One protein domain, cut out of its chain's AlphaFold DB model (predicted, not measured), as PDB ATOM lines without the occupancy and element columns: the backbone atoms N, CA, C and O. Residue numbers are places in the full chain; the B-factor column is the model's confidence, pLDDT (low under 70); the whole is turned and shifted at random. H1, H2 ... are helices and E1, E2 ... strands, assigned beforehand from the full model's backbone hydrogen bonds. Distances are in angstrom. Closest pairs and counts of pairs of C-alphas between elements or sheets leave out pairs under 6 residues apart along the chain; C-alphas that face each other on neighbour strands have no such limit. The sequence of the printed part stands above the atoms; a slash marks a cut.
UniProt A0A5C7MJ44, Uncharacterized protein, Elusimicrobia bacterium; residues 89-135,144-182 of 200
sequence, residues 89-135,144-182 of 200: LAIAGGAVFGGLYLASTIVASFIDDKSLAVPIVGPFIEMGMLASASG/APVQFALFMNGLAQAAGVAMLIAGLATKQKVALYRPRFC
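What this domain is: This is residues 89 to 135 and 144 to 182 of the 200 residues of an uncharacterized protein of Elusimicrobia bacterium (UniProt A0A5C7MJ44). Two long helices, H1 and H4, make a V that closes near the first residues of H1 and the last residues of H4, with the short helix H2 and then H3 by its open end, and an extended tail of residues 171 to 182, E1 among them, sticks out beyond the closed end. H2 packs on the far part of H1, and H3 runs side by side with the first part of H4; without the tail, the body of 74 residues spans 45 by 23 by 16 A. The printed part has 86 residues, with four named helices and one named strand in the order H1, H2, H3, H4, E1, and E1 pairs with no named strand. Its class is mostly helix, and the whole is extended, with a radius of gyration of the C-alphas of 18.7 A and spans of 69 by 24 by 20 A.

Where its parts are: The printed part begins with H1, residues 89 to 111, whose first C-alpha, that of Leu 89, is at (124.971, 258.129, 166.022); the helix measures 33.5 A from first to last C-alpha. H2 is residues 114 to 117, four residues over 5.6 A. H3 is residues 122 to 134, 18.2 A long. After the cut, H4 takes residues 144 to 169; with 26 residues and 37.1 A it is the longest helix, from C-alpha 144 at (144.266, 283.891, 171.984) to C-alpha 169 at (129.581, 249.862, 170.020). E1, residues 171 to 176, measures 14.7 A and ends with C-alpha 176 at (108.648, 246.483, 168.313).

How they stand to each other: H1 and H4 touch, with 40 pairs of C-alphas within 8 A. They run opposite ways at a steep tilt of 39 degrees, and their closest C-alphas, those of Ala 90 and Leu 164, are 4.1 A apart. H1 touches H2 with residues 104 to 108 alone, the closest C-alphas being those of Ala 108 and Leu 116 at 5.4 A. H2 and H3 touch only at the corner by their link, where the C-alphas of Leu 116 and Gly 122 are the closest, 4.8 A apart. H3 touches H4, which meets it with residues 147 to 154 alone. They run opposite ways at a shallow tilt of 18 degrees, and their closest C-alphas, those of Pro 123 and Leu 150, are 5.5 A apart. H1 and H3 are apart, and so are H2 and H4. H4 and E1 meet only through their link, and E1 is apart from H1, H2 and H3. In H3 and H4 every pair of O i and N i+4 is within hydrogen-bond range, in H1 17 of 19 are, and H2 is too short for such a pair, though its one pair of O i and N i+3 is within range.

The domain as a whole: The two C-alphas farthest apart are those of Gly 135 and Arg 180, 70.2 A from each other, while those of Leu 89 and Cys 182, the first and last printed, are 27.8 A apart. Residues 171 to 182, of which 171 to 176 belong to E1, stand free. Residues 136 to 143 are cut out and not printed, and C-alphas 135 and 144 are 13.1 A apart across the cut, which lies in the link from H3 to H4. The links H1 to H2, H2 to H3 and H4 to E1 are tight. The mean pLDDT of the printed part is 74.4; the model's confidence is under 70 at 33 residues, namely 104 to 105, 107 to 109, 111 to 135, 144 to 145 and 179, and the mean for H2 is 53.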
ATOM      1  N   LEU A  89     123.895 257.563 165.203       88.62
ATOM      2  CA  LEU A  89     124.971 258.129 166.022       88.62
ATOM      3  C   LEU A  89     126.345 257.921 165.365       88.62
ATOM      4  O   LEU A  89     127.182 258.820 165.386       88.62
ATOM      5  N   ALA A  90     126.552 256.760 164.736       85.56
ATOM      6  CA  ALA A  90     127.782 256.469 164.005       85.56
ATOM      7  C   ALA A  90     127.958 257.398 162.790       85.56
ATOM      8  O   ALA A  90     129.047 257.930 162.579       85.56
ATOM      9  N   ILE A  91     126.881 257.636 162.030       89.69
ATOM     10  CA  ILE A  91     126.880 258.555 160.881       89.69
ATOM     11  C   ILE A  91     127.155 259.987 161.341       89.69
ATOM     12  O   ILE A  91     128.006 260.648 160.753       89.69
ATOM     13  N   ALA A  92     126.487 260.453 162.401       89.69
ATOM     14  CA  ALA A  92     126.709 261.795 162.936       89.69
ATOM     15  C   ALA A  92     128.172 261.999 163.370       89.69
ATOM     16  O   ALA A  92     128.812 262.959 162.943       89.69
ATOM     17  N   GLY A  93     128.733 261.059 164.141       85.88
ATOM     18  CA  GLY A  93     130.140 261.111 164.548       85.88
ATOM     19  C   GLY A  93     131.108 261.073 163.362       85.88
ATOM     20  O   GLY A  93     132.066 261.845 163.316       85.88
ATOM     21  N   GLY A  94     130.820 260.232 162.363       88.12
ATOM     22  CA  GLY A  94     131.605 260.132 161.133       88.12
ATOM     23  C   GLY A  94     131.562 261.394 160.277       88.12
ATOM     24  O   GLY A  94     132.596 261.800 159.756       88.12
ATOM     25  N   ALA A  95     130.404 262.047 160.174       90.25
ATOM     26  CA  ALA A  95     130.253 263.302 159.444       90.25
ATOM     27  C   ALA A  95     131.027 264.446 160.117       90.25
ATOM     28  O   ALA A  95     131.739 265.179 159.433       90.25
ATOM     29  N   VAL A  96     130.947 264.564 161.448       86.00
ATOM     30  CA  VAL A  96     131.705 265.575 162.204       86.00
ATOM     31  C   VAL A  96     133.206 265.327 162.069       86.00
ATOM     32  O   VAL A  96     133.944 266.219 161.659       86.00
ATOM     33  N   PHE A  97     133.670 264.107 162.355       84.25
ATOM     34  CA  PHE A  97     135.093 263.782 162.269       84.25
ATOM     35  C   PHE A  97     135.632 263.918 160.840       84.25
ATOM     36  O   PHE A  97     136.639 264.589 160.622       84.25
ATOM     37  N   GLY A  98     134.949 263.318 159.865       84.06
ATOM     38  CA  GLY A  98     135.352 263.344 158.463       84.06
ATOM     39  C   GLY A  98     135.333 264.754 157.877       84.06
ATOM     40  O   GLY A  98     136.276 265.129 157.186       84.06
ATOM     41  N   GLY A  99     134.313 265.556 158.198       84.38
ATOM     42  CA  GLY A  99     134.214 266.947 157.755       84.38
ATOM     43  C   GLY A  99     135.347 267.815 158.301       84.38
ATOM     44  O   GLY A  99     136.015 268.505 157.530       84.38
ATOM     45  N   LEU A 100     135.619 267.734 159.610       79.31
ATOM     46  CA  LEU A 100     136.709 268.493 160.230       79.31
ATOM     47  C   LEU A 100     138.084 268.023 159.731       79.31
ATOM     48  O   LEU A 100     138.951 268.852 159.468       79.31
ATOM     49  N   TYR A 101     138.290 266.715 159.562       73.31
ATOM     50  CA  TYR A 101     139.543 266.170 159.036       73.31
ATOM     51  C   TYR A 101     139.796 266.585 157.583       73.31
ATOM     52  O   TYR A 101     140.908 266.991 157.237       73.31
ATOM     53  N   LEU A 102     138.769 266.532 156.729       79.06
ATOM     54  CA  LEU A 102     138.877 266.969 155.338       79.06
ATOM     55  C   LEU A 102     139.206 268.467 155.262       79.06
ATOM     56  O   LEU A 102     140.098 268.866 154.521       79.06
ATOM     57  N   ALA A 103     138.555 269.295 156.082       73.75
ATOM     58  CA  ALA A 103     138.876 270.717 156.164       73.75
ATOM     59  C   ALA A 103     140.336 270.951 156.601       73.75
ATOM     60  O   ALA A 103     141.049 271.728 155.967       73.75
ATOM     61  N   SER A 104     140.816 270.239 157.630       68.75
ATOM     62  CA  SER A 104     142.208 270.348 158.094       68.75
ATOM     63  C   SER A 104     143.225 269.884 157.046       68.75
ATOM     64  O   SER A 104     144.244 270.541 156.858       68.75
ATOM     65  N   THR A 105     142.952 268.795 156.325       68.81
ATOM     66  CA  THR A 105     143.854 268.280 155.276       68.81
ATOM     67  C   THR A 105     143.908 269.185 154.047       68.81
ATOM     68  O   THR A 105     144.984 269.364 153.473       68.81
ATOM     69  N   ILE A 106     142.790 269.819 153.676       75.19
ATOM     70  CA  ILE A 106     142.766 270.853 152.634       75.19
ATOM     71  C   ILE A 106     143.673 272.020 153.040       75.19
ATOM     72  O   ILE A 106     144.530 272.414 152.255       75.19
ATOM     73  N   VAL A 107     143.553 272.527 154.272       69.81
ATOM     74  CA  VAL A 107     144.413 273.615 154.777       69.81
ATOM     75  C   VAL A 107     145.886 273.196 154.813       69.81
ATOM     76  O   VAL A 107     146.738 273.935 154.325       69.81
ATOM     77  N   ALA A 108     146.186 271.993 155.309       64.31
ATOM     78  CA  ALA A 108     147.543 271.448 155.345       64.31
ATOM     79  C   ALA A 108     148.183 271.375 153.947       64.31
ATOM     80  O   ALA A 108     149.361 271.686 153.786       64.31
ATOM     81  N   SER A 109     147.387 271.033 152.925       67.38
ATOM     82  CA  SER A 109     147.844 270.945 151.531       67.38
ATOM     83  C   SER A 109     148.296 272.293 150.959       67.38
ATOM     84  O   SER A 109     149.088 272.318 150.025       67.38
ATOM     85  N   PHE A 110     147.828 273.415 151.514       73.12
ATOM     86  CA  PHE A 110     148.245 274.753 151.083       73.12
ATOM     87  C   PHE A 110     149.516 275.263 151.774       73.12
ATOM     88  O   PHE A 110     150.111 276.223 151.287       73.12
ATOM     89  N   ILE A 111     149.913 274.670 152.904       68.06
ATOM     90  CA  ILE A 111     151.019 275.164 153.746       68.06
ATOM     91  C   ILE A 111     152.282 274.293 153.577       68.06
ATOM     92  O   ILE A 111     153.330 274.619 154.119       68.06
ATOM     93  N   ASP A 112     152.218 273.213 152.782       61.41
ATOM     94  CA  ASP A 112     153.310 272.237 152.577       61.41
ATOM     95  C   ASP A 112     153.863 271.635 153.893       61.41
ATOM     96  O   ASP A 112     154.934 271.024 153.933       61.41
ATOM     97  N   ASP A 113     153.101 271.752 154.985       57.12
ATOM     98  CA  ASP A 113     153.493 271.302 156.317       57.12
ATOM     99  C   ASP A 113     152.886 269.926 156.625       57.12
ATOM    100  O   ASP A 113     151.709 269.772 156.963       57.12
ATOM    101  N   LYS A 114     153.724 268.886 156.537       55.66
ATOM    102  CA  LYS A 114     153.328 267.481 156.765       55.66
ATOM    103  C   LYS A 114     152.845 267.194 158.194       55.66
ATOM    104  O   LYS A 114     152.142 266.205 158.396       55.66
ATOM    105  N   SER A 115     153.173 268.042 159.170       51.31
ATOM    106  CA  SER A 115     152.744 267.874 160.570       51.31
ATOM    107  C   SER A 115     151.253 268.154 160.805       51.31
ATOM    108  O   SER A 115     150.689 267.642 161.770       51.31
ATOM    109  N   LEU A 116     150.583 268.894 159.913       52.69
ATOM    110  CA  LEU A 116     149.138 269.171 159.992       52.69
ATOM    111  C   LEU A 116     148.265 268.010 159.481       52.69
ATOM    112  O   LEU A 116     147.054 268.003 159.690       52.69
ATOM    113  N   ALA A 117     148.866 267.010 158.828       52.41
ATOM    114  CA  ALA A 117     148.140 265.872 158.267       52.41
ATOM    115  C   ALA A 117     147.738 264.817 159.317       52.41
ATOM    116  O   ALA A 117     146.981 263.896 158.996       52.41
ATOM    117  N   VAL A 118     148.232 264.929 160.558       59.09
ATOM    118  CA  VAL A 118     147.920 263.977 161.632       59.09
ATOM    119  C   VAL A 118     146.598 264.376 162.306       59.09
ATOM    120  O   VAL A 118     146.563 265.389 163.015       59.09
ATOM    121  N   PRO A 119     145.508 263.600 162.122       59.84
ATOM    122  CA  PRO A 119     144.214 263.901 162.730       59.84
ATOM    123  C   PRO A 119     144.335 263.950 164.253       59.84
ATOM    124  O   PRO A 119     145.082 263.165 164.839       59.84
ATOM    125  N   ILE A 120     143.581 264.849 164.893       61.22
ATOM    126  CA  ILE A 120     143.517 265.064 166.350       61.22
ATOM    127  C   ILE A 120     144.802 265.644 166.955       61.22
ATOM    128  O   ILE A 120     144.710 266.547 167.776       61.22
ATOM    129  N   VAL A 121     145.987 265.185 166.553       61.38
ATOM    130  CA  VAL A 121     147.271 265.599 167.143       61.38
ATOM    131  C   VAL A 121     147.779 266.919 166.545       61.38
ATOM    132  O   VAL A 121     148.335 267.739 167.274       61.38
ATOM    133  N   GLY A 122     147.538 267.160 165.249       64.06
ATOM    134  CA  GLY A 122     147.977 268.366 164.532       64.06
ATOM    135  C   GLY A 122     147.605 269.690 165.223       64.06
ATOM    136  O   GLY A 122     148.505 270.488 165.480       64.06
ATOM    137  N   PRO A 123     146.336 269.905 165.631       65.50
ATOM    138  CA  PRO A 123     145.921 271.138 166.308       65.50
ATOM    139  C   PRO A 123     146.659 271.416 167.628       65.50
ATOM    140  O   PRO A 123     146.932 272.571 167.951       65.50
ATOM    141  N   PHE A 124     147.012 270.376 168.393       67.00
ATOM    142  CA  PHE A 124     147.748 270.539 169.653       67.00
ATOM    143  C   PHE A 124     149.241 270.788 169.422       67.00
ATOM    144  O   PHE A 124     149.850 271.556 170.167       67.00
ATOM    145  N   ILE A 125     149.825 270.189 168.377       66.62
ATOM    146  CA  ILE A 125     151.205 270.482 167.964       66.62
ATOM    147  C   ILE A 125     151.312 271.942 167.509       66.62
ATOM    148  O   ILE A 125     152.207 272.659 167.958       66.62
ATOM    149  N   GLU A 126     150.374 272.407 166.681       65.69
ATOM    150  CA  GLU A 126     150.355 273.784 166.180       65.69
ATOM    151  C   GLU A 126     150.143 274.794 167.317       65.69
ATOM    152  O   GLU A 126     150.858 275.793 167.403       65.69
ATOM    153  N   MET A 127     149.251 274.490 168.268       64.25
ATOM    154  CA  MET A 127     149.096 275.274 169.496       64.25
ATOM    155  C   MET A 127     150.395 275.337 170.312       64.25
ATOM    156  O   MET A 127     150.751 276.411 170.792       64.25
ATOM    157  N   GLY A 128     151.121 274.224 170.445       62.62
ATOM    158  CA  GLY A 128     152.415 274.176 171.131       62.62
ATOM    159  C   GLY A 128     153.491 275.019 170.436       62.62
ATOM    160  O   GLY A 128     154.254 275.721 171.106       62.62
ATOM    161  N   MET A 129     153.514 275.022 169.102       67.88
ATOM    162  CA  MET A 129     154.411 275.871 168.310       67.88
ATOM    163  C   MET A 129     154.047 277.358 168.420       67.88
ATOM    164  O   MET A 129     154.928 278.186 168.648       67.88
ATOM    165  N   LEU A 130     152.757 277.697 168.338       64.06
ATOM    166  CA  LEU A 130     152.241 279.059 168.524       64.06
ATOM    167  C   LEU A 130     152.511 279.581 169.944       64.06
ATOM    168  O   LEU A 130     152.929 280.727 170.109       64.06
ATOM    169  N   ALA A 131     152.321 278.742 170.966       61.78
ATOM    170  CA  ALA A 131     152.621 279.077 172.356       61.78
ATOM    171  C   ALA A 131     154.128 279.304 172.564       61.78
ATOM    172  O   ALA A 131     154.520 280.309 173.159       61.78
ATOM    173  N   SER A 132     154.974 278.440 171.997       59.84
ATOM    174  CA  SER A 132     156.438 278.564 172.080       59.84
ATOM    175  C   SER A 132     156.970 279.804 171.348       59.84
ATOM    176  O   SER A 132     157.867 280.475 171.852       59.84
ATOM    177  N   ALA A 133     156.384 280.167 170.201       58.88
ATOM    178  CA  ALA A 133     156.727 281.384 169.462       58.88
ATOM    179  C   ALA A 133     156.267 282.670 170.182       58.88
ATOM    180  O   ALA A 133     156.942 283.699 170.114       58.88
ATOM    181  N   SER A 134     155.151 282.616 170.916       54.34
ATOM    182  CA  SER A 134     154.610 283.757 171.673       54.34
ATOM    183  C   SER A 134     155.382 284.096 172.958       54.34
ATOM    184  O   SER A 134     155.245 285.203 173.476       54.34
ATOM    185  N   GLY A 135     156.237 283.192 173.449       49.47
ATOM    186  CA  GLY A 135     157.080 283.421 174.629       49.47
ATOM    187  C   GLY A 135     158.231 284.415 174.419       49.47
ATOM    188  O   GLY A 135     158.855 284.827 175.393       49.47
ATOM    189  N   ALA A 144     145.231 284.547 171.099       67.25
ATOM    190  CA  ALA A 144     144.266 283.891 171.984       67.25
ATOM    191  C   ALA A 144     143.018 283.321 171.264       67.25
ATOM    192  O   ALA A 144     142.679 282.164 171.522       67.25
ATOM    193  N   PRO A 145     142.350 284.038 170.330       69.50
ATOM    194  CA  PRO A 145     141.194 283.474 169.625       69.50
ATOM    195  C   PRO A 145     141.573 282.313 168.695       69.50
ATOM    196  O   PRO A 145     140.791 281.383 168.529       69.50
ATOM    197  N   VAL A 146     142.784 282.330 168.128       70.56
ATOM    198  CA  VAL A 146     143.283 281.265 167.244       70.56
ATOM    199  C   VAL A 146     143.601 280.009 168.049       70.56
ATOM    200  O   VAL A 146     143.192 278.916 167.672       70.56
ATOM    201  N   GLN A 147     144.262 280.159 169.201       70.56
ATOM    202  CA  GLN A 147     144.523 279.046 170.117       70.56
ATOM    203  C   GLN A 147     143.215 278.428 170.627       70.56
ATOM    204  O   GLN A 147     143.067 277.207 170.610       70.56
ATOM    205  N   PHE A 148     142.240 279.255 171.012       73.19
ATOM    206  CA  PHE A 148     140.922 278.770 171.422       73.19
ATOM    207  C   PHE A 148     140.204 278.023 170.285       73.19
ATOM    208  O   PHE A 148     139.667 276.939 170.511       73.19
ATOM    209  N   ALA A 149     140.244 278.541 169.053       75.44
ATOM    210  CA  ALA A 149     139.657 277.875 167.890       75.44
ATOM    211  C   ALA A 149     140.323 276.519 167.592       75.44
ATOM    212  O   ALA A 149     139.623 275.538 167.341       75.44
ATOM    213  N   LEU A 150     141.655 276.431 167.684       73.81
ATOM    214  CA  LEU A 150     142.395 275.175 167.512       73.81
ATOM    215  C   LEU A 150     142.061 274.153 168.608       73.81
ATOM    216  O   LEU A 150     141.867 272.975 168.303       73.81
ATOM    217  N   PHE A 151     141.927 274.599 169.862       77.12
ATOM    218  CA  PHE A 151     141.489 273.746 170.969       77.12
ATOM    219  C   PHE A 151     140.088 273.179 170.722       77.12
ATOM    220  O   PHE A 151     139.877 271.967 170.804       77.12
ATOM    221  N   MET A 152     139.138 274.050 170.374       78.00
ATOM    222  CA  MET A 152     137.757 273.656 170.093       78.00
ATOM    223  C   MET A 152     137.666 272.731 168.876       78.00
ATOM    224  O   MET A 152     136.881 271.784 168.898       78.00
ATOM    225  N   ASN A 153     138.501 272.940 167.855       76.62
ATOM    226  CA  ASN A 153     138.604 272.053 166.698       76.62
ATOM    227  C   ASN A 153     139.097 270.648 167.096       76.62
ATOM    228  O   ASN A 153     138.496 269.648 166.704       76.62
ATOM    229  N   GLY A 154     140.143 270.559 167.927       77.56
ATOM    230  CA  GLY A 154     140.630 269.282 168.460       77.56
ATOM    231  C   GLY A 154     139.580 268.563 169.316       77.56
ATOM    232  O   GLY A 154     139.354 267.362 169.148       77.56
ATOM    233  N   LEU A 155     138.877 269.305 170.179       85.00
ATOM    234  CA  LEU A 155     137.799 268.769 171.013       85.00
ATOM    235  C   LEU A 155     136.625 268.255 170.167       85.00
ATOM    236  O   LEU A 155     136.106 267.171 170.431       85.00
ATOM    237  N   ALA A 156     136.232 268.997 169.131       81.81
ATOM    238  CA  ALA A 156     135.169 268.598 168.215       81.81
ATOM    239  C   ALA A 156     135.543 267.341 167.409       81.81
ATOM    240  O   ALA A 156     134.711 266.443 167.271       81.81
ATOM    241  N   GLN A 157     136.795 267.217 166.945       81.94
ATOM    242  CA  GLN A 157     137.276 265.987 166.304       81.94
ATOM    243  C   GLN A 157     137.236 264.795 167.270       81.94
ATOM    244  O   GLN A 157     136.727 263.733 166.906       81.94
ATOM    245  N   ALA A 158     137.710 264.971 168.508       81.31
ATOM    246  CA  ALA A 158     137.673 263.923 169.527       81.31
ATOM    247  C   ALA A 158     136.232 263.504 169.869       81.31
ATOM    248  O   ALA A 158     135.938 262.310 169.954       81.31
ATOM    249  N   ALA A 159     135.317 264.469 169.995       84.38
ATOM    250  CA  ALA A 159     133.898 264.213 170.213       84.38
ATOM    251  C   ALA A 159     133.264 263.458 169.031       84.38
ATOM    252  O   ALA A 159     132.526 262.500 169.252       84.38
ATOM    253  N   GLY A 160     133.595 263.827 167.789       84.00
ATOM    254  CA  GLY A 160     133.140 263.124 166.586       84.00
ATOM    255  C   GLY A 160     133.582 261.657 166.565       84.00
ATOM    256  O   GLY A 160     132.756 260.765 166.363       84.00
ATOM    257  N   VAL A 161     134.856 261.384 166.869       85.62
ATOM    258  CA  VAL A 161     135.377 260.008 166.980       85.62
ATOM    259  C   VAL A 161     134.698 259.244 168.113       85.62
ATOM    260  O   VAL A 161     134.282 258.101 167.919       85.62
ATOM    261  N   ALA A 162     134.530 259.868 169.280       87.75
ATOM    262  CA  ALA A 162     133.848 259.249 170.410       87.75
ATOM    263  C   ALA A 162     132.395 258.882 170.064       87.75
ATOM    264  O   ALA A 162     131.964 257.767 170.357       87.75
ATOM    265  N   MET A 163     131.657 259.770 169.385       88.94
ATOM    266  CA  MET A 163     130.297 259.491 168.913       88.94
ATOM    267  C   MET A 163     130.268 258.382 167.861       88.94
ATOM    268  O   MET A 163     129.398 257.514 167.923       88.94
ATOM    269  N   LEU A 164     131.231 258.360 166.937       86.81
ATOM    270  CA  LEU A 164     131.336 257.308 165.931       86.81
ATOM    271  C   LEU A 164     131.529 255.935 166.589       86.81
ATOM    272  O   LEU A 164     130.772 255.002 166.316       86.81
ATOM    273  N   ILE A 165     132.488 255.831 167.512       87.12
ATOM    274  CA  ILE A 165     132.768 254.591 168.245       87.12
ATOM    275  C   ILE A 165     131.565 254.203 169.109       87.12
ATOM    276  O   ILE A 165     131.138 253.049 169.082       87.12
ATOM    277  N   ALA A 166     130.965 255.154 169.829       87.88
ATOM    278  CA  ALA A 166     129.781 254.901 170.642       87.88
ATOM    279  C   ALA A 166     128.594 254.422 169.791       87.88
ATOM    280  O   ALA A 166     127.881 253.507 170.202       87.88
ATOM    281  N   GLY A 167     128.387 254.980 168.597       85.00
ATOM    282  CA  GLY A 167     127.333 254.559 167.673       85.00
ATOM    283  C   GLY A 167     127.509 253.129 167.164       85.00
ATOM    284  O   GLY A 167     126.524 252.399 167.039       85.00
ATOM    285  N   LEU A 168     128.755 252.711 166.933       86.38
ATOM    286  CA  LEU A 168     129.087 251.350 166.503       86.38
ATOM    287  C   LEU A 168     129.059 250.339 167.661       86.38
ATOM    288  O   LEU A 168     128.627 249.202 167.473       86.38
ATOM    289  N   ALA A 169     129.488 250.743 168.859       89.62
ATOM    290  CA  ALA A 169     129.581 249.862 170.020       89.62
ATOM    291  C   ALA A 169     128.249 249.704 170.775       89.62
ATOM    292  O   ALA A 169     127.997 248.660 171.382       89.62
ATOM    293  N   THR A 170     127.376 250.719 170.759       88.31
ATOM    294  CA  THR A 170     126.125 250.691 171.528       88.31
ATOM    295  C   THR A 170     124.952 250.137 170.723       88.31
ATOM    296  O   THR A 170     124.693 250.498 169.574       88.31
ATOM    297  N   LYS A 171     124.179 249.263 171.373       87.56
ATOM    298  CA  LYS A 171     122.912 248.740 170.852       87.56
ATOM    299  C   LYS A 171     121.756 249.371 171.615       87.56
ATOM    300  O   LYS A 171     121.797 249.495 172.839       87.56
ATOM    301  N   GLN A 172     120.715 249.783 170.904       85.19
ATOM    302  CA  GLN A 172     119.481 250.286 171.495       85.19
ATOM    303  C   GLN A 172     118.434 249.178 171.511       85.19
ATOM    304  O   GLN A 172     118.229 248.493 170.510       85.19
ATOM    305  N   LYS A 173     117.763 249.003 172.653       85.12
ATOM    306  CA  LYS A 173     116.562 248.169 172.733       85.12
ATOM    307  C   LYS A 173     115.394 248.993 172.206       85.12
ATOM    308  O   LYS A 173     115.043 250.004 172.809       85.12
ATOM    309  N   VAL A 174     114.825 248.575 171.084       83.88
ATOM    310  CA  VAL A 174     113.642 249.211 170.501       83.88
ATOM    311  C   VAL A 174     112.456 248.282 170.718       83.88
ATOM    312  O   VAL A 174     112.528 247.090 170.413       83.88
ATOM    313  N   ALA A 175     111.385 248.828 171.291       81.50
ATOM    314  CA  ALA A 175     110.112 248.139 171.429       81.50
ATOM    315  C   ALA A 175     109.471 248.008 170.041       81.50
ATOM    316  O   ALA A 175     109.061 249.001 169.441       81.50
ATOM    317  N   LEU A 176     109.404 246.786 169.518       77.44
ATOM    318  CA  LEU A 176     108.648 246.483 168.313       77.44
ATOM    319  C   LEU A 176     107.216 246.161 168.713       77.44
ATOM    320  O   LEU A 176     106.921 245.103 169.278       77.44
ATOM    321  N   TYR A 177     106.322 247.080 168.381       74.94
ATOM    322  CA  TYR A 177     104.897 246.808 168.369       74.94
ATOM    323  C   TYR A 177     104.575 245.972 167.131       74.94
ATOM    324  O   TYR A 177     105.126 246.213 166.055       74.94
ATOM    325  N   ARG A 178     103.695 244.973 167.267       71.62
ATOM    326  CA  ARG A 178     103.205 244.241 166.092       71.62
ATOM    327  C   ARG A 178     102.577 245.250 165.124       71.62
ATOM    328  O   ARG A 178     101.650 245.946 165.544       71.62
ATOM    329  N   PRO A 179     103.047 245.334 163.866       68.69
ATOM    330  CA  PRO A 179     102.439 246.221 162.892       68.69
ATOM    331  C   PRO A 179     100.989 245.776 162.692       68.69
ATOM    332  O   PRO A 179     100.722 244.658 162.254       68.69
ATOM    333  N   ARG A 180     100.044 246.635 163.082       72.12
ATOM    334  CA  ARG A 180      98.610 246.439 162.807       72.12
ATOM    335  C   ARG A 180      98.257 246.799 161.366       72.12
ATOM    336  O   ARG A 180      97.157 246.501 160.923       72.12
ATOM    337  N   PHE A 181      99.202 247.410 160.657       80.75
ATOM    338  CA  PHE A 181      99.088 247.878 159.291       80.75
ATOM    339  C   PHE A 181     100.426 247.648 158.578       80.75
ATOM    340  O   PHE A 181     101.473 248.084 159.059       80.75
ATOM    341  N   CYS A 182     100.388 246.941 157.457       84.00
ATOM    342  CA  CYS A 182     101.521 246.640 156.596       84.00
ATOM    343  C   CYS A 182     101.209 247.158 155.194       84.00
ATOM    344  O   CYS A 182     100.210 246.759 154.594       84.00
TER     345      CYS A 182